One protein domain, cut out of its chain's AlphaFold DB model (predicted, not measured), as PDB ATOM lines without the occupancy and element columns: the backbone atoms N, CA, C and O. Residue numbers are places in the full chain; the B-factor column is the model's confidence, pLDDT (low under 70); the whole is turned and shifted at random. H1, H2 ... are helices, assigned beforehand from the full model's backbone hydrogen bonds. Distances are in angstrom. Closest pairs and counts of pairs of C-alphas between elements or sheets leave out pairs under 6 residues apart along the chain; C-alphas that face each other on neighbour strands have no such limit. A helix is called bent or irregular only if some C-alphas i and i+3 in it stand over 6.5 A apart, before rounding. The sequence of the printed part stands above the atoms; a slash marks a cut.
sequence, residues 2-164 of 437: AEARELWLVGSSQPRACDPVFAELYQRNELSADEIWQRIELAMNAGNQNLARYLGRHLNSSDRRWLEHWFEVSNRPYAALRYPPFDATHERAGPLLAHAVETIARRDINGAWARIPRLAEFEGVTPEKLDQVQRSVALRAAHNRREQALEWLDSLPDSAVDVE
ATOM      1  N   ALA A   2     122.572 118.542 158.420       80.31
ATOM      2  CA  ALA A   2     121.847 117.260 158.472       80.31
ATOM      3  C   ALA A   2     122.695 116.061 157.995       80.31
ATOM      4  O   ALA A   2     122.927 115.138 158.765       80.31
ATOM      5  N   GLU A   3     123.297 116.151 156.803       85.81
ATOM      6  CA  GLU A   3     124.213 115.118 156.276       85.81
ATOM      7  C   GLU A   3     125.412 114.851 157.204       85.81
ATOM      8  O   GLU A   3     125.870 113.724 157.363       85.81
ATOM      9  N   ALA A   4     125.914 115.891 157.882       87.62
ATOM     10  CA  ALA A   4     127.004 115.743 158.842       87.62
ATOM     11  C   ALA A   4     126.574 114.947 160.084       87.62
ATOM     12  O   ALA A   4     127.373 114.170 160.605       87.62
ATOM     13  N   ARG A   5     125.325 115.109 160.546       89.88
ATOM     14  CA  ARG A   5     124.765 114.318 161.651       89.88
ATOM     15  C   ARG A   5     124.542 112.863 161.241       89.88
ATOM     16  O   ARG A   5     124.881 111.976 162.018       89.88
ATOM     17  N   GLU A   6     124.082 112.608 160.018       90.38
ATOM     18  CA  GLU A   6     123.945 111.245 159.474       90.38
ATOM     19  C   GLU A   6     125.293 110.519 159.402       90.38
ATOM     20  O   GLU A   6     125.421 109.379 159.845       90.38
ATOM     21  N   LEU A   7     126.337 111.205 158.925       91.62
ATOM     22  CA  LEU A   7     127.702 110.673 158.937       91.62
ATOM     23  C   LEU A   7     128.238 110.479 160.361       91.62
ATOM     24  O   LEU A   7     129.087 109.616 160.597       91.62
ATOM     25  N   TRP A   8     127.791 111.290 161.317       94.25
ATOM     26  CA  TRP A   8     128.264 111.226 162.691       94.25
ATOM     27  C   TRP A   8     127.602 110.095 163.486       94.25
ATOM     28  O   TRP A   8     128.307 109.411 164.224       94.25
ATOM     29  N   LEU A   9     126.297 109.852 163.336       94.44
ATOM     30  CA  LEU A   9     125.518 108.928 164.170       94.44
ATOM     31  C   LEU A   9     125.693 107.452 163.762       94.44
ATOM     32  O   LEU A   9     124.749 106.744 163.421       94.44
ATOM     33  N   VAL A  10     126.937 106.976 163.808       94.12
ATOM     34  CA  VAL A  10     127.324 105.594 163.504       94.12
ATOM     35  C   VAL A  10     128.294 105.040 164.554       94.12
ATOM     36  O   VAL A  10     129.059 105.781 165.179       94.12
ATOM     37  N   GLY A  11     128.301 103.712 164.722       92.25
ATOM     38  CA  GLY A  11     129.156 103.004 165.691       92.25
ATOM     39  C   GLY A  11     130.605 102.765 165.241       92.25
ATOM     40  O   GLY A  11     131.436 102.289 166.019       92.25
ATOM     41  N   SER A  12     130.935 103.082 163.990       93.06
ATOM     42  CA  SER A  12     132.288 102.985 163.441       93.06
ATOM     43  C   SER A  12     133.023 104.328 163.497       93.06
ATOM     44  O   SER A  12     132.430 105.410 163.516       93.06
ATOM     45  N   SER A  13     134.355 104.259 163.526       92.75
ATOM     46  CA  SER A  13     135.190 105.439 163.301       92.75
ATOM     47  C   SER A  13     135.071 105.862 161.837       92.75
ATOM     48  O   SER A  13     135.159 105.015 160.949       92.75
ATOM     49  N   GLN A  14     134.892 107.159 161.593       93.44
ATOM     50  CA  GLN A  14     134.784 107.707 160.242       93.44
ATOM     51  C   GLN A  14     136.159 108.086 159.667       93.44
ATOM     52  O   GLN A  14     137.125 108.213 160.427       93.44
ATOM     53  N   PRO A  15     136.284 108.255 158.336       92.69
ATOM     54  CA  PRO A  15     137.506 108.758 157.716       92.69
ATOM     55  C   PRO A  15     137.941 110.103 158.310       92.69
ATOM     56  O   PRO A  15     137.105 110.945 158.619       92.69
ATOM     57  N   ARG A  16     139.257 110.355 158.361       91.81
ATOM     58  CA  ARG A  16     139.827 111.618 158.884       91.81
ATOM     59  C   ARG A  16     139.302 112.877 158.186       91.81
ATOM     60  O   ARG A  16     139.315 113.954 158.764       91.81
ATOM     61  N   ALA A  17     138.827 112.748 156.947       93.81
ATOM     62  CA  ALA A  17     138.191 113.844 156.218       93.81
ATOM     63  C   ALA A  17     136.921 114.376 156.918       93.81
ATOM     64  O   ALA A  17     136.549 115.525 156.703       93.81
ATOM     65  N   CYS A  18     136.280 113.571 157.774       93.06
ATOM     66  CA  CYS A  18     135.124 113.978 158.571       93.06
ATOM     67  C   CYS A  18     135.506 114.746 159.848       93.06
ATOM     68  O   CYS A  18     134.647 115.421 160.414       93.06
ATOM     69  N   ASP A  19     136.764 114.679 160.305       91.88
ATOM     70  CA  ASP A  19     137.184 115.267 161.586       91.88
ATOM     71  C   ASP A  19     136.917 116.784 161.670       91.88
ATOM     72  O   ASP A  19     136.355 117.213 162.682       91.88
ATOM     73  N   PRO A  20     137.214 117.613 160.640       93.94
ATOM     74  CA  PRO A  20     136.915 119.047 160.689       93.94
ATOM     75  C   PRO A  20     135.411 119.334 160.782       93.94
ATOM     76  O   PRO A  20     134.993 120.238 161.499       93.94
ATOM     77  N   VAL A  21     134.590 118.531 160.099       93.38
ATOM     78  CA  VAL A  21     133.127 118.672 160.102       93.38
ATOM     79  C   VAL A  21     132.557 118.329 161.479       93.38
ATOM     80  O   VAL A  21     131.694 119.037 161.995       93.38
ATOM     81  N   PHE A  22     133.054 117.266 162.113       93.94
ATOM     82  CA  PHE A  22     132.619 116.882 163.457       93.94
ATOM     83  C   PHE A  22     133.125 117.844 164.531       93.94
ATOM     84  O   PHE A  22     132.399 118.118 165.483       93.94
ATOM     85  N   ALA A  23     134.334 118.391 164.374       91.38
ATOM     86  CA  ALA A  23     134.841 119.438 165.254       91.38
ATOM     87  C   ALA A  23     133.907 120.659 165.258       91.38
ATOM     88  O   ALA A  23     133.602 121.174 166.332       91.38
ATOM     89  N   GLU A  24     133.393 121.056 164.091       92.88
ATOM     90  CA  GLU A  24     132.417 122.144 163.968       92.88
ATOM     91  C   GLU A  24     131.101 121.832 164.702       92.88
ATOM     92  O   GLU A  24     130.570 122.689 165.408       92.88
ATOM     93  N   LEU A  25     130.595 120.594 164.599       91.75
ATOM     94  CA  LEU A  25     129.392 120.161 165.326       91.75
ATOM     95  C   LEU A  25     129.559 120.291 166.848       91.75
ATOM     96  O   LEU A  25     128.665 120.799 167.523       91.75
ATOM     97  N   TYR A  26     130.710 119.875 167.387       89.75
ATOM     98  CA  TYR A  26     130.995 120.022 168.816       89.75
ATOM     99  C   TYR A  26     131.160 121.487 169.227       89.75
ATOM    100  O   TYR A  26     130.618 121.890 170.251       89.75
ATOM    101  N   GLN A  27     131.883 122.294 168.443       89.25
ATOM    102  CA  GLN A  27     132.121 123.707 168.762       89.25
ATOM    103  C   GLN A  27     130.830 124.526 168.797       89.25
ATOM    104  O   GLN A  27     130.688 125.419 169.630       89.25
ATOM    105  N   ARG A  28     129.878 124.206 167.918       89.88
ATOM    106  CA  ARG A  28     128.570 124.870 167.866       89.88
ATOM    107  C   ARG A  28     127.555 124.331 168.877       89.88
ATOM    108  O   ARG A  28     126.445 124.845 168.915       89.88
ATOM    109  N   ASN A  29     127.912 123.327 169.685       85.56
ATOM    110  CA  ASN A  29     126.981 122.596 170.555       85.56
ATOM    111  C   ASN A  29     125.750 122.064 169.792       85.56
ATOM    112  O   ASN A  29     124.636 122.054 170.305       85.56
ATOM    113  N   GLU A  30     125.961 121.616 168.554       89.00
ATOM    114  CA  GLU A  30     124.916 121.087 167.665       89.00
ATOM    115  C   GLU A  30     124.598 119.611 167.936       89.00
ATOM    116  O   GLU A  30     123.785 119.020 167.233       89.00
ATOM    117  N   LEU A  31     125.262 119.001 168.920       90.38
ATOM    118  CA  LEU A  31     125.054 117.618 169.332       90.38
ATOM    119  C   LEU A  31     124.560 117.604 170.774       90.38
ATOM    120  O   LEU A  31     125.250 118.086 171.676       90.38
ATOM    121  N   SER A  32     123.374 117.045 170.986       90.06
ATOM    122  CA  SER A  32     122.819 116.853 172.320       90.06
ATOM    123  C   SER A  32     123.577 115.763 173.090       90.06
ATOM    124  O   SER A  32     124.277 114.923 172.514       90.06
ATOM    125  N   ALA A  33     123.426 115.753 174.418       88.62
ATOM    126  CA  ALA A  33     123.962 114.676 175.251       88.62
ATOM    127  C   ALA A  33     123.386 113.308 174.843       88.62
ATOM    128  O   ALA A  33     124.127 112.325 174.802       88.62
ATOM    129  N   ASP A  34     122.108 113.269 174.458       89.38
ATOM    130  CA  ASP A  34     121.424 112.060 174.001       89.38
ATOM    131  C   ASP A  34     121.985 111.558 172.667       89.38
ATOM    132  O   ASP A  34     122.213 110.363 172.516       89.38
ATOM    133  N   GLU A  35     122.302 112.452 171.722       92.75
ATOM    134  CA  GLU A  35     122.955 112.079 170.457       92.75
ATOM    135  C   GLU A  35     124.358 111.494 170.720       92.75
ATOM    136  O   GLU A  35     124.743 110.478 170.131       92.75
ATOM    137  N   ILE A  36     125.129 112.091 171.641       94.19
ATOM    138  CA  ILE A  36     126.450 111.578 172.062       94.19
ATOM    139  C   ILE A  36     126.315 110.204 172.697       94.19
ATOM    140  O   ILE A  36     127.084 109.297 172.357       94.19
ATOM    141  N   TRP A  37     125.329 110.035 173.570       93.25
ATOM    142  CA  TRP A  37     125.044 108.758 174.193       93.25
ATOM    143  C   TRP A  37     124.632 107.707 173.158       93.25
ATOM    144  O   TRP A  37     125.235 106.639 173.111       93.25
ATOM    145  N   GLN A  38     123.721 108.032 172.243       92.56
ATOM    146  CA  GLN A  38     123.282 107.140 171.169       92.56
ATOM    147  C   GLN A  38     124.460 106.652 170.314       92.56
ATOM    148  O   GLN A  38     124.572 105.460 170.015       92.56
ATOM    149  N   ARG A  39     125.399 107.542 169.964       95.00
ATOM    150  CA  ARG A  39     126.611 107.137 169.238       95.00
ATOM    151  C   ARG A  39     127.528 106.244 170.078       95.00
ATOM    152  O   ARG A  39     128.134 105.314 169.540       95.00
ATOM    153  N   ILE A  40     127.634 106.499 171.381       95.19
ATOM    154  CA  ILE A  40     128.349 105.620 172.315       95.19
ATOM    155  C   ILE A  40     127.721 104.225 172.317       95.19
ATOM    156  O   ILE A  40     128.464 103.249 172.215       95.19
ATOM    157  N   GLU A  41     126.390 104.109 172.351       91.56
ATOM    158  CA  GLU A  41     125.710 102.809 172.309       91.56
ATOM    159  C   GLU A  41     126.033 102.050 171.020       91.56
ATOM    160  O   GLU A  41     126.435 100.883 171.061       91.56
ATOM    161  N   LEU A  42     125.943 102.730 169.871       92.75
ATOM    162  CA  LEU A  42     126.311 102.162 168.574       92.75
ATOM    163  C   LEU A  42     127.771 101.684 168.566       92.75
ATOM    164  O   LEU A  42     128.062 100.585 168.086       92.75
ATOM    165  N   ALA A  43     128.693 102.477 169.120       94.56
ATOM    166  CA  ALA A  43     130.108 102.127 169.202       94.56
ATOM    167  C   ALA A  43     130.352 100.916 170.114       94.56
ATOM    168  O   ALA A  43     131.094 100.005 169.743       94.56
ATOM    169  N   MET A  44     129.707 100.864 171.279       92.31
ATOM    170  CA  MET A  44     129.825  99.749 172.222       92.31
ATOM    171  C   MET A  44     129.260  98.450 171.643       92.31
ATOM    172  O   MET A  44     129.911  97.402 171.719       92.31
ATOM    173  N   ASN A  45     128.104  98.518 170.981       85.62
ATOM    174  CA  ASN A  45     127.489  97.367 170.320       85.62
ATOM    175  C   ASN A  45     128.356  96.852 169.159       85.62
ATOM    176  O   ASN A  45     128.540  95.639 169.025       85.62
ATOM    177  N   ALA A  46     129.006  97.755 168.414       87.94
ATOM    178  CA  ALA A  46     130.003  97.422 167.392       87.94
ATOM    179  C   ALA A  46     131.358  96.938 167.960       87.94
ATOM    180  O   ALA A  46     132.239  96.534 167.203       87.94
ATOM    181  N   GLY A  47     131.557  96.970 169.284       88.88
ATOM    182  CA  GLY A  47     132.817  96.597 169.937       88.88
ATOM    183  C   GLY A  47     133.926  97.655 169.842       88.88
ATOM    184  O   GLY A  47     135.073  97.378 170.189       88.88
ATOM    185  N   ASN A  48     133.607  98.875 169.409       92.88
ATOM    186  CA  ASN A  48     134.543  99.984 169.249       92.88
ATOM    187  C   ASN A  48     134.677 100.813 170.540       92.88
ATOM    188  O   ASN A  48     134.287 101.979 170.620       92.88
ATOM    189  N   GLN A  49     135.282 100.214 171.568       93.31
ATOM    190  CA  GLN A  49     135.474 100.875 172.867       93.31
ATOM    191  C   GLN A  49     136.356 102.133 172.791       93.31
ATOM    192  O   GLN A  49     136.237 103.028 173.627       93.31
ATOM    193  N   ASN A  50     137.250 102.221 171.801       94.56
ATOM    194  CA  ASN A  50     138.108 103.393 171.618       94.56
ATOM    195  C   ASN A  50     137.302 104.615 171.177       94.56
ATOM    196  O   ASN A  50     137.505 105.698 171.728       94.56
ATOM    197  N   LEU A  51     136.363 104.434 170.243       95.06
ATOM    198  CA  LEU A  51     135.436 105.491 169.851       95.06
ATOM    199  C   LEU A  51     134.532 105.894 171.021       95.06
ATOM    200  O   LEU A  51     134.419 107.082 171.307       95.06
ATOM    201  N   ALA A  52     133.969 104.929 171.754       95.62
ATOM    202  CA  ALA A  52     133.151 105.225 172.933       95.62
ATOM    203  C   ALA A  52     133.924 106.056 173.979       95.62
ATOM    204  O   ALA A  52     133.426 107.067 174.472       95.62
ATOM    205  N   ARG A  53     135.189 105.701 174.254       95.94
ATOM    206  CA  ARG A  53     136.061 106.453 175.175       95.94
ATOM    207  C   ARG A  53     136.357 107.872 174.685       95.94
ATOM    208  O   ARG A  53     136.448 108.787 175.499       95.94
ATOM    209  N   TYR A  54     136.530 108.055 173.377       94.50
ATOM    210  CA  TYR A  54     136.687 109.382 172.782       94.50
ATOM    211  C   TYR A  54     135.423 110.231 172.984       94.50
ATOM    212  O   TYR A  54     135.515 111.341 173.502       94.50
ATOM    213  N   LEU A  55     134.251 109.677 172.661       94.56
ATOM    214  CA  LEU A  55     132.957 110.353 172.789       94.56
ATOM    215  C   LEU A  55     132.638 110.733 174.242       94.56
ATOM    216  O   LEU A  55     132.139 111.827 174.494       94.56
ATOM    217  N   GLY A  56     133.030 109.899 175.210       94.50
ATOM    218  CA  GLY A  56     132.856 110.165 176.643       94.50
ATOM    219  C   GLY A  56     133.523 111.448 177.163       94.50
ATOM    220  O   GLY A  56     133.187 111.930 178.249       94.50
ATOM    221  N   ARG A  57     134.446 112.052 176.401       94.00
ATOM    222  CA  ARG A  57     135.040 113.361 176.730       94.00
ATOM    223  C   ARG A  57     134.041 114.510 176.602       94.00
ATOM    224  O   ARG A  57     134.194 115.504 177.302       94.00
ATOM    225  N   HIS A  58     133.023 114.345 175.761       91.94
ATOM    226  CA  HIS A  58     131.978 115.340 175.514       91.94
ATOM    227  C   HIS A  58     130.757 115.175 176.434       91.94
ATOM    228  O   HIS A  58     129.852 115.999 176.404       91.94
ATOM    229  N   LEU A  59     130.739 114.131 177.266       91.81
ATOM    230  CA  LEU A  59     129.708 113.900 178.274       91.81
ATOM    231  C   LEU A  59     129.975 114.691 179.564       91.81
ATOM    232  O   LEU A  59     131.130 114.943 179.924       91.81
ATOM    233  N   ASN A  60     128.906 115.011 180.300       92.12
ATOM    234  CA  ASN A  60     129.009 115.517 181.671       92.12
ATOM    235  C   ASN A  60     129.544 114.426 182.631       92.12
ATOM    236  O   ASN A  60     129.703 113.260 182.261       92.12
ATOM    237  N   SER A  61     129.843 114.789 183.881       92.31
ATOM    238  CA  SER A  61     130.425 113.861 184.863       92.31
ATOM    239  C   SER A  61     129.514 112.683 185.226       92.31
ATOM    240  O   SER A  61     130.022 111.591 185.472       92.31
ATOM    241  N   SER A  62     128.192 112.888 185.253       90.56
ATOM    242  CA  SER A  62     127.216 111.831 185.551       90.56
ATOM    243  C   SER A  62     127.177 110.794 184.427       90.56
ATOM    244  O   SER A  62     127.329 109.595 184.655       90.56
ATOM    245  N   ASP A  63     127.074 111.260 183.185       91.38
ATOM    246  CA  ASP A  63     127.009 110.402 182.004       91.38
ATOM    247  C   ASP A  63     128.327 109.673 181.757       91.38
ATOM    248  O   ASP A  63     128.344 108.495 181.397       91.38
ATOM    249  N   ARG A  64     129.456 110.333 182.029       94.44
ATOM    250  CA  ARG A  64     130.771 109.694 181.957       94.44
ATOM    251  C   ARG A  64     130.892 108.516 182.925       94.44
ATOM    252  O   ARG A  64     131.433 107.486 182.535       94.44
ATOM    253  N   ARG A  65     130.338 108.628 184.136       95.00
ATOM    254  CA  ARG A  65     130.306 107.520 185.102       95.00
ATOM    255  C   ARG A  65     129.474 106.339 184.591       95.00
ATOM    256  O   ARG A  65     129.872 105.191 184.752       95.00
ATOM    257  N   TRP A  66     128.354 106.599 183.918       94.94
ATOM    258  CA  TRP A  66     127.571 105.541 183.268       94.94
ATOM    259  C   TRP A  66     128.340 104.840 182.143       94.94
ATOM    260  O   TRP A  66     128.258 103.620 182.006       94.94
ATOM    261  N   LEU A  67     129.141 105.574 181.369       95.62
ATOM    262  CA  LEU A  67     130.028 104.969 180.374       95.62
ATOM    263  C   LEU A  67     131.121 104.101 181.028       95.62
ATOM    264  O   LEU A  67     131.439 103.024 180.524       95.62
ATOM    265  N   GLU A  68     131.680 104.530 182.159       95.50
ATOM    266  CA  GLU A  68     132.635 103.728 182.939       95.50
ATOM    267  C   GLU A  68     132.006 102.410 183.407       95.50
ATOM    268  O   GLU A  68     132.585 101.345 183.186       95.50
ATOM    269  N   HIS A  69     130.779 102.462 183.932       95.75
ATOM    270  CA  HIS A  69     130.006 101.268 184.267       95.75
ATOM    271  C   HIS A  69     129.782 100.350 183.060       95.75
ATOM    272  O   HIS A  69     129.886  99.132 183.193       95.75
ATOM    273  N   TRP A  70     129.548 100.894 181.863       95.31
ATOM    274  CA  TRP A  70     129.440 100.073 180.655       95.31
ATOM    275  C   TRP A  70     130.744  99.317 180.377       95.31
ATOM    276  O   TRP A  70     130.720  98.106 180.148       95.31
ATOM    277  N   PHE A  71     131.902  99.977 180.469       95.38
ATOM    278  CA  PHE A  71     133.189  99.294 180.309       95.38
ATOM    279  C   PHE A  71     133.410  98.201 181.365       95.38
ATOM    280  O   PHE A  71     133.918  97.125 181.036       95.38
ATOM    281  N   GLU A  72     133.017  98.435 182.620       94.88
ATOM    282  CA  GLU A  72     133.070  97.422 183.682       94.88
ATOM    283  C   GLU A  72     132.202  96.204 183.345       94.88
ATOM    284  O   GLU A  72     132.671  95.065 183.438       94.88
ATOM    285  N   VAL A  73     130.971  96.441 182.883       94.75
ATOM    286  CA  VAL A  73     130.028  95.400 182.461       94.75
ATOM    287  C   VAL A  73     130.576  94.597 181.282       94.75
ATOM    288  O   VAL A  73     130.549  93.368 181.324       94.75
ATOM    289  N   SER A  74     131.140  95.249 180.260       93.12
ATOM    290  CA  SER A  74     131.759  94.559 179.119       93.12
ATOM    291  C   SER A  74     132.943  93.677 179.542       93.12
ATOM    292  O   SER A  74     133.172  92.623 178.950       93.12
ATOM    293  N   ASN A  75     133.698  94.087 180.566       93.56
ATOM    294  CA  ASN A  75     134.854  93.340 181.064       93.56
ATOM    295  C   ASN A  75     134.469  92.189 182.005       93.56
ATOM    296  O   ASN A  75     135.159  91.167 182.043       93.56
ATOM    297  N   ARG A  76     133.396  92.344 182.790       95.56
ATOM    298  CA  ARG A  76     132.952  91.371 183.803       95.56
ATOM    299  C   ARG A  76     131.443  91.093 183.706       95.56
ATOM    300  O   ARG A  76     130.725  91.267 184.695       95.56
ATOM    301  N   PRO A  77     130.943  90.590 182.563       95.81
ATOM    302  CA  PRO A  77     129.505  90.542 182.303       95.81
ATOM    303  C   PRO A  77     128.749  89.583 183.233       95.81
ATOM    304  O   PRO A  77     127.666  89.909 183.708       95.81
ATOM    305  N   TYR A  78     129.340  88.433 183.587       96.06
ATOM    306  CA  TYR A  78     128.728  87.510 184.553       96.06
ATOM    307  C   TYR A  78     128.602  88.120 185.955       96.06
ATOM    308  O   TYR A  78     127.615  87.872 186.644       96.06
ATOM    309  N   ALA A  79     129.598  88.901 186.386       95.94
ATOM    310  CA  ALA A  79     129.568  89.543 187.695       95.94
ATOM    311  C   ALA A  79     128.512  90.651 187.727       95.94
ATOM    312  O   ALA A  79     127.732  90.699 188.673       95.94
ATOM    313  N   ALA A  80     128.430  91.462 186.668       94.75
ATOM    314  CA  ALA A  80     127.450  92.538 186.547       94.75
ATOM    315  C   ALA A  80     125.994  92.044 186.608       94.75
ATOM    316  O   ALA A  80     125.168  92.674 187.252       94.75
ATOM    317  N   LEU A  81     125.678  90.891 186.008       95.12
ATOM    318  CA  LEU A  81     124.328  90.306 186.072       95.12
ATOM    319  C   LEU A  81     123.977  89.717 187.450       95.12
ATOM    320  O   LEU A  81     122.804  89.507 187.766       95.12
ATOM    321  N   ARG A  82     124.983  89.426 188.280       94.19
ATOM    322  CA  ARG A  82     124.778  88.941 189.650       94.19
ATOM    323  C   ARG A  82     124.683  90.104 190.635       94.19
ATOM    324  O   ARG A  82     123.737  90.155 191.414       94.19
ATOM    325  N   TYR A  83     125.644  91.020 190.561       92.88
ATOM    326  CA  TYR A  83     125.781  92.199 191.411       92.88
ATOM    327  C   TYR A  83     126.141  93.409 190.531       92.88
ATOM    328  O   TYR A  83     127.329  93.650 190.289       92.88
ATOM    329  N   PRO A  84     125.140  94.144 190.011       93.62
ATOM    330  CA  PRO A  84     125.386  95.332 189.202       93.62
ATOM    331  C   PRO A  84     126.215  96.366 189.984       93.62
ATOM    332  O   PRO A  84     125.916  96.615 191.153       93.62
ATOM    333  N   PRO A  85     127.243  96.992 189.380       91.75
ATOM    334  CA  PRO A  85     128.070  98.004 190.048       91.75
ATOM    335  C   PRO A  85     127.383  99.384 190.166       91.75
ATOM    336  O   PRO A  85     128.031 100.373 190.505       91.75
ATOM    337  N   PHE A  86     126.085  99.455 189.874       93.44
ATOM    338  CA  PHE A  86     125.253 100.656 189.826       93.44
ATOM    339  C   PHE A  86     123.827 100.334 190.285       93.44
ATOM    340  O   PHE A  86     123.459  99.169 190.436       93.44
ATOM    341  N   ASP A  87     123.020 101.375 190.482       91.81
ATOM    342  CA  ASP A  87     121.596 101.230 190.771       91.81
ATOM    343  C   ASP A  87     120.861 100.634 189.561       91.81
ATOM    344  O   ASP A  87     120.788 101.248 188.495       91.81
ATOM    345  N   ALA A  88     120.337  99.419 189.728       89.75
ATOM    346  CA  ALA A  88     119.665  98.674 188.669       89.75
ATOM    347  C   ALA A  88     118.263  99.211 188.324       89.75
ATOM    348  O   ALA A  88     117.686  98.780 187.325       89.75
ATOM    349  N   THR A  89     117.729 100.137 189.127       88.38
ATOM    350  CA  THR A  89     116.437 100.801 188.883       88.38
ATOM    351  C   THR A  89     116.565 102.018 187.963       88.38
ATOM    352  O   THR A  89     115.575 102.501 187.418       88.38
ATOM    353  N   HIS A  90     117.787 102.513 187.738       89.81
ATOM    354  CA  HIS A  90     118.023 103.657 186.863       89.81
ATOM    355  C   HIS A  90     117.751 103.298 185.394       89.81
ATOM    356  O   HIS A  90     118.145 102.233 184.922       89.81
ATOM    357  N   GLU A  91     117.211 104.244 184.618       85.81
ATOM    358  CA  GLU A  91     116.870 104.074 183.188       85.81
ATOM    359  C   GLU A  91     118.033 103.584 182.294       85.81
ATOM    360  O   GLU A  91     117.814 103.015 181.228       85.81
ATOM    361  N   ARG A  92     119.289 103.765 182.729       87.62
ATOM    362  CA  ARG A  92     120.492 103.369 181.983       87.62
ATOM    363  C   ARG A  92     120.999 101.982 182.353       87.62
ATOM    364  O   ARG A  92     121.838 101.432 181.644       87.62
ATOM    365  N   ALA A  93     120.502 101.397 183.438       91.75
ATOM    366  CA  ALA A  93     120.933 100.084 183.890       91.75
ATOM    367  C   ALA A  93     120.566  98.987 182.885       91.75
ATOM    368  O   ALA A  93     121.404  98.145 182.558       91.75
ATOM    369  N   GLY A  94     119.336  99.012 182.362       91.56
ATOM    370  CA  GLY A  94     118.820  97.972 181.474       91.56
ATOM    371  C   GLY A  94     119.657  97.750 180.215       91.56
ATOM    372  O   GLY A  94     120.096  96.619 179.989       91.56
ATOM    373  N   PRO A  95     119.947  98.793 179.412       89.88
ATOM    374  CA  PRO A  95     120.797  98.666 178.229       89.88
ATOM    375  C   PRO A  95     122.187  98.083 178.522       89.88
ATOM    376  O   PRO A  95     122.666  97.231 177.771       89.88
ATOM    377  N   LEU A  96     122.815  98.475 179.636       94.12
ATOM    378  CA  LEU A  96     124.114  97.943 180.060       94.12
ATOM    379  C   LEU A  96     124.020  96.456 180.434       94.12
ATOM    380  O   LEU A  96     124.844  95.651 180.000       94.12
ATOM    381  N   LEU A  97     123.006  96.067 181.209       95.62
ATOM    382  CA  LEU A  97     122.796  94.672 181.611       95.62
ATOM    383  C   LEU A  97     122.449  93.780 180.407       95.62
ATOM    384  O   LEU A  97     122.975  92.672 180.289       95.62
ATOM    385  N   ALA A  98     121.658  94.286 179.461       94.62
ATOM    386  CA  ALA A  98     121.397  93.627 178.184       94.62
ATOM    387  C   ALA A  98     122.694  93.405 177.386       94.62
ATOM    388  O   ALA A  98     122.971  92.289 176.935       94.62
ATOM    389  N   HIS A  99     123.549  94.430 177.299       93.75
ATOM    390  CA  HIS A  99     124.866  94.318 176.672       93.75
ATOM    391  C   HIS A  99     125.757  93.265 177.357       93.75
ATOM    392  O   HIS A  99     126.562  92.605 176.692       93.75
ATOM    393  N   ALA A 100     125.623  93.063 178.672       95.75
ATOM    394  CA  ALA A 100     126.332  92.007 179.393       95.75
ATOM    395  C   ALA A 100     125.978  90.614 178.842       95.75
ATOM    396  O   ALA A 100     126.876  89.820 178.547       95.75
ATOM    397  N   VAL A 101     124.682  90.335 178.652       97.38
ATOM    398  CA  VAL A 101     124.194  89.065 178.083       97.38
ATOM    399  C   VAL A 101     124.691  88.888 176.649       97.38
ATOM    400  O   VAL A 101     125.239  87.837 176.310       97.38
ATOM    401  N   GLU A 102     124.597  89.924 175.817       94.75
ATOM    402  CA  GLU A 102     125.094  89.884 174.435       94.75
ATOM    403  C   GLU A 102     126.611  89.673 174.364       94.75
ATOM    404  O   GLU A 102     127.114  88.966 173.485       94.75
ATOM    405  N   THR A 103     127.358  90.241 175.312       94.12
ATOM    406  CA  THR A 103     128.807  90.043 175.432       94.12
ATOM    407  C   THR A 103     129.137  88.601 175.798       94.12
ATOM    408  O   THR A 103     130.033  88.014 175.186       94.12
ATOM    409  N   ILE A 104     128.397  88.001 176.737       97.06
ATOM    410  CA  ILE A 104     128.523  86.576 177.074       97.06
ATOM    411  C   ILE A 104     128.249  85.723 175.833       97.06
ATOM    412  O   ILE A 104     129.050  84.845 175.508       97.06
ATOM    413  N   ALA A 105     127.197  86.044 175.075       96.31
ATOM    414  CA  ALA A 105     126.767  85.274 173.908       96.31
ATOM    415  C   ALA A 105     127.850  85.164 172.824       96.31
ATOM    416  O   ALA A 105     127.855  84.213 172.044       96.31
ATOM    417  N   ARG A 106     128.806  86.103 172.772       92.56
ATOM    418  CA  ARG A 106     129.945  86.049 171.837       92.56
ATOM    419  C   ARG A 106     130.874  84.856 172.081       92.56
ATOM    420  O   ARG A 106     131.572  84.463 171.152       92.56
ATOM    421  N   ARG A 107     130.914  84.308 173.300       93.50
ATOM    422  CA  ARG A 107     131.798  83.191 173.688       93.50
ATOM    423  C   ARG A 107     131.037  81.979 174.221       93.50
ATOM    424  O   ARG A 107     131.454  80.855 173.979       93.50
ATOM    425  N   ASP A 108     129.931  82.214 174.919       96.81
ATOM    426  CA  ASP A 108     129.131  81.204 175.607       96.81
ATOM    427  C   ASP A 108     127.640  81.479 175.361       96.81
ATOM    428  O   ASP A 108     126.968  82.168 176.127       96.81
ATOM    429  N   ILE A 109     127.127  80.979 174.233       97.69
ATOM    430  CA  ILE A 109     125.739  81.211 173.797       97.69
ATOM    431  C   ILE A 109     124.749  80.597 174.798       97.69
ATOM    432  O   ILE A 109     123.814  81.273 175.225       97.69
ATOM    433  N   ASN A 110     124.981  79.349 175.216       97.12
ATOM    434  CA  ASN A 110     124.135  78.661 176.197       97.12
ATOM    435  C   ASN A 110     124.142  79.408 177.526       97.12
ATOM    436  O   ASN A 110     123.107  79.575 178.170       97.12
ATOM    437  N   GLY A 111     125.311  79.917 177.909       96.94
ATOM    438  CA  GLY A 111     125.415  80.744 179.078       96.94
ATOM    439  C   GLY A 111     124.663  82.064 178.964       96.94
ATOM    440  O   GLY A 111     124.030  82.465 179.935       96.94
ATOM    441  N   ALA A 112     124.681  82.736 177.821       97.94
ATOM    442  CA  ALA A 112     123.872  83.936 177.639       97.94
ATOM    443  C   ALA A 112     122.378  83.625 177.780       97.94
ATOM    444  O   ALA A 112     121.687  84.297 178.545       97.94
ATOM    445  N   TRP A 113     121.904  82.557 177.129       98.06
ATOM    446  CA  TRP A 113     120.499  82.148 177.184       98.06
ATOM    447  C   TRP A 113     120.031  81.861 178.617       98.06
ATOM    448  O   TRP A 113     119.019  82.395 179.065       98.06
ATOM    449  N   ALA A 114     120.825  81.119 179.394       97.44
ATOM    450  CA  ALA A 114     120.515  80.796 180.789       97.44
ATOM    451  C   ALA A 114     120.420  82.024 181.722       97.44
ATOM    452  O   ALA A 114     119.975  81.904 182.860       97.44
ATOM    453  N   ARG A 115     120.880  83.202 181.280       97.56
ATOM    454  CA  ARG A 115     120.892  84.450 182.064       97.56
ATOM    455  C   ARG A 115     119.743  85.388 181.687       97.56
ATOM    456  O   ARG A 115     119.534  86.371 182.388       97.56
ATOM    457  N   ILE A 116     118.976  85.073 180.644       97.19
ATOM    458  CA  ILE A 116     117.809  85.855 180.217       97.19
ATOM    459  C   ILE A 116     116.746  85.965 181.325       97.19
ATOM    460  O   ILE A 116     116.293  87.083 181.557       97.19
ATOM    461  N   PRO A 117     116.390  84.898 182.075       96.38
ATOM    462  CA  PRO A 117     115.445  85.035 183.188       96.38
ATOM    463  C   PRO A 117     115.930  86.027 184.248       96.38
ATOM    464  O   PRO A 117     115.178  86.890 184.676       96.38
ATOM    465  N   ARG A 118     117.225  85.976 184.596       94.75
ATOM    466  CA  ARG A 118     117.834  86.937 185.525       94.75
ATOM    467  C   ARG A 118     117.834  88.360 184.963       94.75
ATOM    468  O   ARG A 118     117.670  89.303 185.722       94.75
ATOM    469  N   LEU A 119     118.030  88.528 183.654       95.56
ATOM    470  CA  LEU A 119     117.952  89.840 183.013       95.56
ATOM    471  C   LEU A 119     116.549  90.452 183.169       95.56
ATOM    472  O   LEU A 119     116.443  91.640 183.448       95.56
ATOM    473  N   ALA A 120     115.501  89.634 183.039       95.44
ATOM    474  CA  ALA A 120     114.106  90.058 183.162       95.44
ATOM    475  C   ALA A 120     113.712  90.518 184.581       95.44
ATOM    476  O   ALA A 120     112.704  91.195 184.743       95.44
ATOM    477  N   GLU A 121     114.491  90.165 185.608       94.38
ATOM    478  CA  GLU A 121     114.247  90.585 186.996       94.38
ATOM    479  C   GLU A 121     114.677  92.037 187.274       94.38
ATOM    480  O   GLU A 121     114.347  92.582 188.326       94.38
ATOM    481  N   PHE A 122     115.442  92.664 186.377       92.88
ATOM    482  CA  PHE A 122     115.900  94.039 186.561       92.88
ATOM    483  C   PHE A 122     114.871  95.037 186.028       92.88
ATOM    484  O   PHE A 122     114.620  95.081 184.828       92.88
ATOM    485  N   GLU A 123     114.350  95.899 186.905       87.81
ATOM    486  CA  GLU A 123     113.320  96.899 186.572       87.81
ATOM    487  C   GLU A 123     113.716  97.832 185.418       87.81
ATOM    488  O   GLU A 123     112.871  98.217 184.616       87.81
ATOM    489  N   GLY A 124     115.007  98.164 185.292       86.56
ATOM    490  CA  GLY A 124     115.509  98.994 184.196       86.56
ATOM    491  C   GLY A 124     115.491  98.322 182.814       86.56
ATOM    492  O   GLY A 124     115.764  98.993 181.821       86.56
ATOM    493  N   VAL A 125     115.222  97.013 182.715       91.75
ATOM    494  CA  VAL A 125     115.135  96.281 181.440       91.75
ATOM    495  C   VAL A 125     113.690  96.281 180.951       91.75
ATOM    496  O   VAL A 125     112.834  95.598 181.509       91.75
ATOM    497  N   THR A 126     113.421  97.006 179.865       92.56
ATOM    498  CA  THR A 126     112.084  97.009 179.259       92.56
ATOM    499  C   THR A 126     111.778  95.672 178.565       92.56
ATOM    500  O   THR A 126     112.713  94.991 178.118       92.56
ATOM    501  N   PRO A 127     110.493  95.295 178.412       94.31
ATOM    502  CA  PRO A 127     110.100  94.107 177.651       94.31
ATOM    503  C   PRO A 127     110.682  94.094 176.234       94.31
ATOM    504  O   PRO A 127     111.263  93.100 175.810       94.31
ATOM    505  N   GLU A 128     110.662  95.231 175.537       93.88
ATOM    506  CA  GLU A 128     111.201  95.352 174.179       93.88
ATOM    507  C   GLU A 128     112.706  95.068 174.151       93.88
ATOM    508  O   GLU A 128     113.221  94.451 173.215       93.88
ATOM    509  N   LYS A 129     113.440  95.502 175.185       92.62
ATOM    510  CA  LYS A 129     114.876  95.238 175.280       92.62
ATOM    511  C   LYS A 129     115.159  93.770 175.582       92.62
ATOM    512  O   LYS A 129     116.109  93.211 175.029       92.62
ATOM    513  N   LEU A 130     114.354  93.147 176.438       96.25
ATOM    514  CA  LEU A 130     114.450  91.722 176.737       96.25
ATOM    515  C   LEU A 130     114.210  90.877 175.476       96.25
ATOM    516  O   LEU A 130     115.020  89.998 175.174       96.25
ATOM    517  N   ASP A 131     113.174  91.208 174.709       97.31
ATOM    518  CA  ASP A 131     112.814  90.568 173.441       97.31
ATOM    519  C   ASP A 131     113.951  90.673 172.414       97.31
ATOM    520  O   ASP A 131     114.337  89.684 171.782       97.31
ATOM    521  N   GLN A 132     114.564  91.858 172.292       95.69
ATOM    522  CA  GLN A 132     115.736  92.073 171.437       95.69
ATOM    523  C   GLN A 132     116.920  91.181 171.835       95.69
ATOM    524  O   GLN A 132     117.568  90.593 170.963       95.69
ATOM    525  N   VAL A 133     117.209  91.058 173.134       96.69
ATOM    526  CA  VAL A 133     118.302  90.208 173.636       96.69
ATOM    527  C   VAL A 133     117.994  88.733 173.388       96.69
ATOM    528  O   VAL A 133     118.860  88.018 172.882       96.69
ATOM    529  N   GLN A 134     116.774  88.276 173.682       98.00
ATOM    530  CA  GLN A 134     116.327  86.910 173.396       98.00
ATOM    531  C   GLN A 134     116.513  86.574 171.916       98.00
ATOM    532  O   GLN A 134     117.217  85.618 171.580       98.00
ATOM    533  N   ARG A 135     115.980  87.418 171.024       98.12
ATOM    534  CA  ARG A 135     116.146  87.295 169.571       98.12
ATOM    535  C   ARG A 135     117.617  87.216 169.173       98.12
ATOM    536  O   ARG A 135     118.007  86.323 168.423       98.12
ATOM    537  N   SER A 136     118.443  88.131 169.678       97.25
ATOM    538  CA  SER A 136     119.876  88.211 169.366       97.25
ATOM    539  C   SER A 136     120.630  86.935 169.759       97.25
ATOM    540  O   SER A 136     121.419  86.401 168.971       97.25
ATOM    541  N   VAL A 137     120.362  86.395 170.953       98.19
ATOM    542  CA  VAL A 137     120.985  85.153 171.429       98.19
ATOM    543  C   VAL A 137     120.474  83.936 170.646       98.19
ATOM    544  O   VAL A 137     121.297  83.116 170.230       98.19
ATOM    545  N   ALA A 138     119.166  83.835 170.383       98.44
ATOM    546  CA  ALA A 138     118.575  82.738 169.609       98.44
ATOM    547  C   ALA A 138     119.107  82.697 168.166       98.44
ATOM    548  O   ALA A 138     119.570  81.657 167.698       98.44
ATOM    549  N   LEU A 139     119.144  83.840 167.473       98.31
ATOM    550  CA  LEU A 139     119.719  83.928 166.128       98.31
ATOM    551  C   LEU A 139     121.207  83.591 166.129       98.31
ATOM    552  O   LEU A 139     121.681  82.859 165.259       98.31
ATOM    553  N   ARG A 140     121.964  84.050 167.130       97.62
ATOM    554  CA  ARG A 140     123.369  83.655 167.267       97.62
ATOM    555  C   ARG A 140     123.510  82.142 167.442       97.62
ATOM    556  O   ARG A 140     124.417  81.562 166.843       97.62
ATOM    557  N   ALA A 141     122.634  81.502 168.214       98.00
ATOM    558  CA  ALA A 141     122.591  80.047 168.336       98.00
ATOM    559  C   ALA A 141     122.343  79.378 166.972       98.00
ATOM    560  O   ALA A 141     123.068  78.449 166.614       98.00
ATOM    561  N   ALA A 142     121.407  79.911 166.182       97.56
ATOM    562  CA  ALA A 142     121.066  79.418 164.847       97.56
ATOM    563  C   ALA A 142     122.232  79.545 163.852       97.56
ATOM    564  O   ALA A 142     122.624  78.559 163.225       97.56
ATOM    565  N   HIS A 143     122.878  80.714 163.789       95.56
ATOM    566  CA  HIS A 143     124.074  80.942 162.969       95.56
ATOM    567  C   HIS A 143     125.224  79.986 163.315       95.56
ATOM    568  O   HIS A 143     125.983  79.582 162.435       95.56
ATOM    569  N   ASN A 144     125.348  79.609 164.590       94.69
ATOM    570  CA  ASN A 144     126.358  78.668 165.076       94.69
ATOM    571  C   ASN A 144     125.878  77.206 165.063       94.69
ATOM    572  O   ASN A 144     126.585  76.346 165.587       94.69
ATOM    573  N   ARG A 145     124.700  76.926 164.484       92.44
ATOM    574  CA  ARG A 145     124.091  75.588 164.378       92.44
ATOM    575  C   ARG A 145     124.047  74.846 165.716       92.44
ATOM    576  O   ARG A 145     124.410  73.675 165.802       92.44
ATOM    577  N   ARG A 146     123.655  75.548 166.783       95.00
ATOM    578  CA  ARG A 146     123.412  74.922 168.088       95.00
ATOM    579  C   ARG A 146     122.140  74.086 168.027       95.00
ATOM    580  O   ARG A 146     121.172  74.497 167.402       95.00
ATOM    581  N   GLU A 147     122.151  72.950 168.711       92.56
ATOM    582  CA  GLU A 147     121.028  72.008 168.761       92.56
ATOM    583  C   GLU A 147     119.744  72.667 169.292       92.56
ATOM    584  O   GLU A 147     118.685  72.535 168.696       92.56
ATOM    585  N   GLN A 148     119.855  73.488 170.342       94.31
ATOM    586  CA  GLN A 148     118.718  74.176 170.969       94.31
ATOM    587  C   GLN A 148     118.210  75.391 170.175       94.31
ATOM    588  O   GLN A 148     117.240  76.031 170.574       94.31
ATOM    589  N   ALA A 149     118.873  75.765 169.075       96.88
ATOM    590  CA  ALA A 149     118.598  77.030 168.398       96.88
ATOM    591  C   ALA A 149     117.158  77.120 167.885       96.88
ATOM    592  O   ALA A 149     116.543  78.178 167.989       96.88
ATOM    593  N   LEU A 150     116.621  76.027 167.341       95.94
ATOM    594  CA  LEU A 150     115.272  76.028 166.790       95.94
ATOM    595  C   LEU A 150     114.211  76.152 167.892       95.94
ATOM    596  O   LEU A 150     113.277  76.935 167.748       95.94
ATOM    597  N   GLU A 151     114.392  75.462 169.019       96.31
ATOM    598  CA  GLU A 151     113.516  75.598 170.192       96.31
ATOM    599  C   GLU A 151     113.528  77.027 170.744       96.31
ATOM    600  O   GLU A 151     112.476  77.583 171.049       96.31
ATOM    601  N   TRP A 152     114.706  77.649 170.823       98.06
ATOM    602  CA  TRP A 152     114.841  79.026 171.298       98.06
ATOM    603  C   TRP A 152     114.224  80.046 170.354       98.06
ATOM    604  O   TRP A 152     113.635  81.015 170.820       98.06
ATOM    605  N   LEU A 153     114.343  79.837 169.039       98.25
ATOM    606  CA  LEU A 153     113.655  80.674 168.058       98.25
ATOM    607  C   LEU A 153     112.141  80.527 168.194       98.25
ATOM    608  O   LEU A 153     111.436  81.525 168.103       98.25
ATOM    609  N   ASP A 154     111.631  79.320 168.424       96.69
ATOM    610  CA  ASP A 154     110.197  79.059 168.588       96.69
ATOM    611  C   ASP A 154     109.630  79.596 169.903       96.69
ATOM    612  O   ASP A 154     108.466  79.985 169.937       96.69
ATOM    613  N   SER A 155     110.447  79.698 170.955       97.19
ATOM    614  CA  SER A 155     110.036  80.296 172.229       97.19
ATOM    615  C   SER A 155     110.051  81.828 172.241       97.19
ATOM    616  O   SER A 155     109.723  82.417 173.270       97.19
ATOM    617  N   LEU A 156     110.493  82.481 171.160       98.00
ATOM    618  CA  LEU A 156     110.520  83.941 171.095       98.00
ATOM    619  C   LEU A 156     109.097  84.523 171.124       98.00
ATOM    620  O   LEU A 156     108.204  83.967 170.479       98.00
ATOM    621  N   PRO A 157     108.891  85.665 171.800       96.69
ATOM    622  CA  PRO A 157     107.625  86.386 171.744       96.69
ATOM    623  C   PRO A 157     107.392  86.983 170.351       96.69
ATOM    624  O   PRO A 157     108.345  87.311 169.644       96.69
ATOM    625  N   ASP A 158     106.127  87.173 169.964       95.81
ATOM    626  CA  ASP A 158     105.746  87.635 168.617       95.81
ATOM    627  C   ASP A 158     106.395  88.971 168.217       95.81
ATOM    628  O   ASP A 158     106.788  89.151 167.063       95.81
ATOM    629  N   SER A 159     106.579  89.882 169.179       96.06
ATOM    630  CA  SER A 159     107.305  91.158 169.041       96.06
ATOM    631  C   SER A 159     108.745  90.991 168.541       96.06
ATOM    632  O   SER A 159     109.296  91.897 167.914       96.06
ATOM    633  N   ALA A 160     109.354  89.834 168.797       96.88
ATOM    634  CA  ALA A 160     110.725  89.502 168.442       96.88
ATOM    635  C   ALA A 160     110.838  88.656 167.156       96.88
ATOM    636  O   ALA A 160     111.950  88.394 166.686       96.88
ATOM    637  N   VAL A 161     109.712  88.210 166.581       97.69
ATOM    638  CA  VAL A 161     109.666  87.303 165.422       97.69
ATOM    639  C   VAL A 161     109.537  88.089 164.118       97.69
ATOM    640  O   VAL A 161     108.454  88.281 163.557       97.69
ATOM    641  N   ASP A 162     110.683  88.490 163.581       97.00
ATOM    642  CA  ASP A 162     110.779  89.121 162.269       97.00
ATOM    643  C   ASP A 162     111.102  88.122 161.143       97.00
ATOM    644  O   ASP A 162     111.141  86.901 161.318       97.00
ATOM    645  N   VAL A 163     111.330  88.655 159.943       97.75
ATOM    646  CA  VAL A 163     111.641  87.871 158.744       97.75
ATOM    647  C   VAL A 163     112.907  87.026 158.912       97.75
ATOM    648  O   VAL A 163     112.961  85.909 158.398       97.75
ATOM    649  N   GLU A 164     113.918  87.520 159.630       98.06
ATOM    650  CA  GLU A 164     115.171  86.794 159.838       98.06
ATOM    651  C   GLU A 164     114.956  85.577 160.746       98.06
ATOM    652  O   GLU A 164     115.407  84.479 160.411       98.06
TER     653      GLU A 164
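Overview. This is residues 2 to 164 of the 437 residues of an uncharacterized protein of Alkalilimnicola ehrlichii (UniProt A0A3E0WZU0). Two groups of helices are joined side by side where H5 meets H7. One group has H10 and H7 running the same way, with the short helices H6, H8 and H9 round H7 and H11 folded back on H10; the other is a three-helix up-and-down bundle, H3, H4 and H5, with H1 and H2 as a thinly attached pair at the far end. The printed part has 163 residues with eleven named helices, H1 to H11 in order along the chain, and no named strand; the class is all helix. It is compact, with a radius of gyration of the C-alphas of 17.2 A and spans of 51 by 34 by 26 A.

Along the chain. The longest helix is H10, residues 127 to 143, 24.2 A from C-alpha 127 at (110.100, 94.107, 177.651) to C-alpha 143 at (124.074, 80.942, 162.969). H7 is residues 93 to 105, 18.8 A long. Near it in the chain are H6, residues 77 to 82, H8, residues 109 to 113, and H9, residues 116 to 120. H11 is residues 149 to 154, ending with C-alpha 154 at (110.197, 79.059, 168.588). H5, residues 61 to 75, is 21.3 A long; H4, residues 49 to 58, is 15.1 A; H3, residues 33 to 45, is 18.3 A. H2, residues 16 to 27, is 17.4 A long and only just irregular, with C-alphas 17 and 20 lying 7.0 A apart. H1 is residues 2 to 8 and begins with C-alpha 2 at (121.847, 117.260, 158.472).

Arrangement. H10 touches H7 at a shallow tilt of 9 degrees, the same way, with the closest C-alphas, those of Ala 105 and Val 137, 6.3 A apart. H10 and H11 form a helical hairpin, opposite ways at a tilt of 38 degrees, only just steep; the closest C-alphas, those of Ala 142 and Ala 149, are 4.9 A apart. H7 is the hub, touching H5, H6, H8, H9 and H10. H6 touches H7 at a steep tilt of 53 degrees, with the C-alphas of Pro 77 and Ala 100 closest at 4.5 A. H8 touches H7 with the C-alphas of Ala 105 and Ala 112 closest at 4.9 A, and H9 touches H7 with those of Leu 97 and Leu 119 closest at 7.0 A. H5 touches H7 with residues 69 to 74 alone, at a shallow tilt of 22 degrees, the same way; the C-alphas of Trp 70 and Leu 96 are closest at 5.8 A. H4 touches H5 in a hairpin, opposite ways at 10 degrees, and the C-alphas of Gly 56 and Arg 64 are closest at 5.7 A. H3 and H4 form a hairpin too, opposite ways at 9 degrees, with Ile 40 and Ala 52 closest, their C-alphas 4.9 A apart. H1 and H2 only just touch, with 3 pairs of C-alphas within 8 A, while H2 and H3 are apart. Every O i to N i+4 pair is within hydrogen-bond range in H1, H3 and H5 to H11; in H2 it is 6 of 8, and in H4 4 of 6.

Size, cuts and confidence. The two C-alphas farthest apart are those of Arg 28 and Glu 147, 53.4 A. The printed part has no cut, and no link is long; the links H1 to H2, H6 to H7 and H9 to H10 are short but not tight. The mean pLDDT of the printed part is 93.8, and no printed residue is under 70.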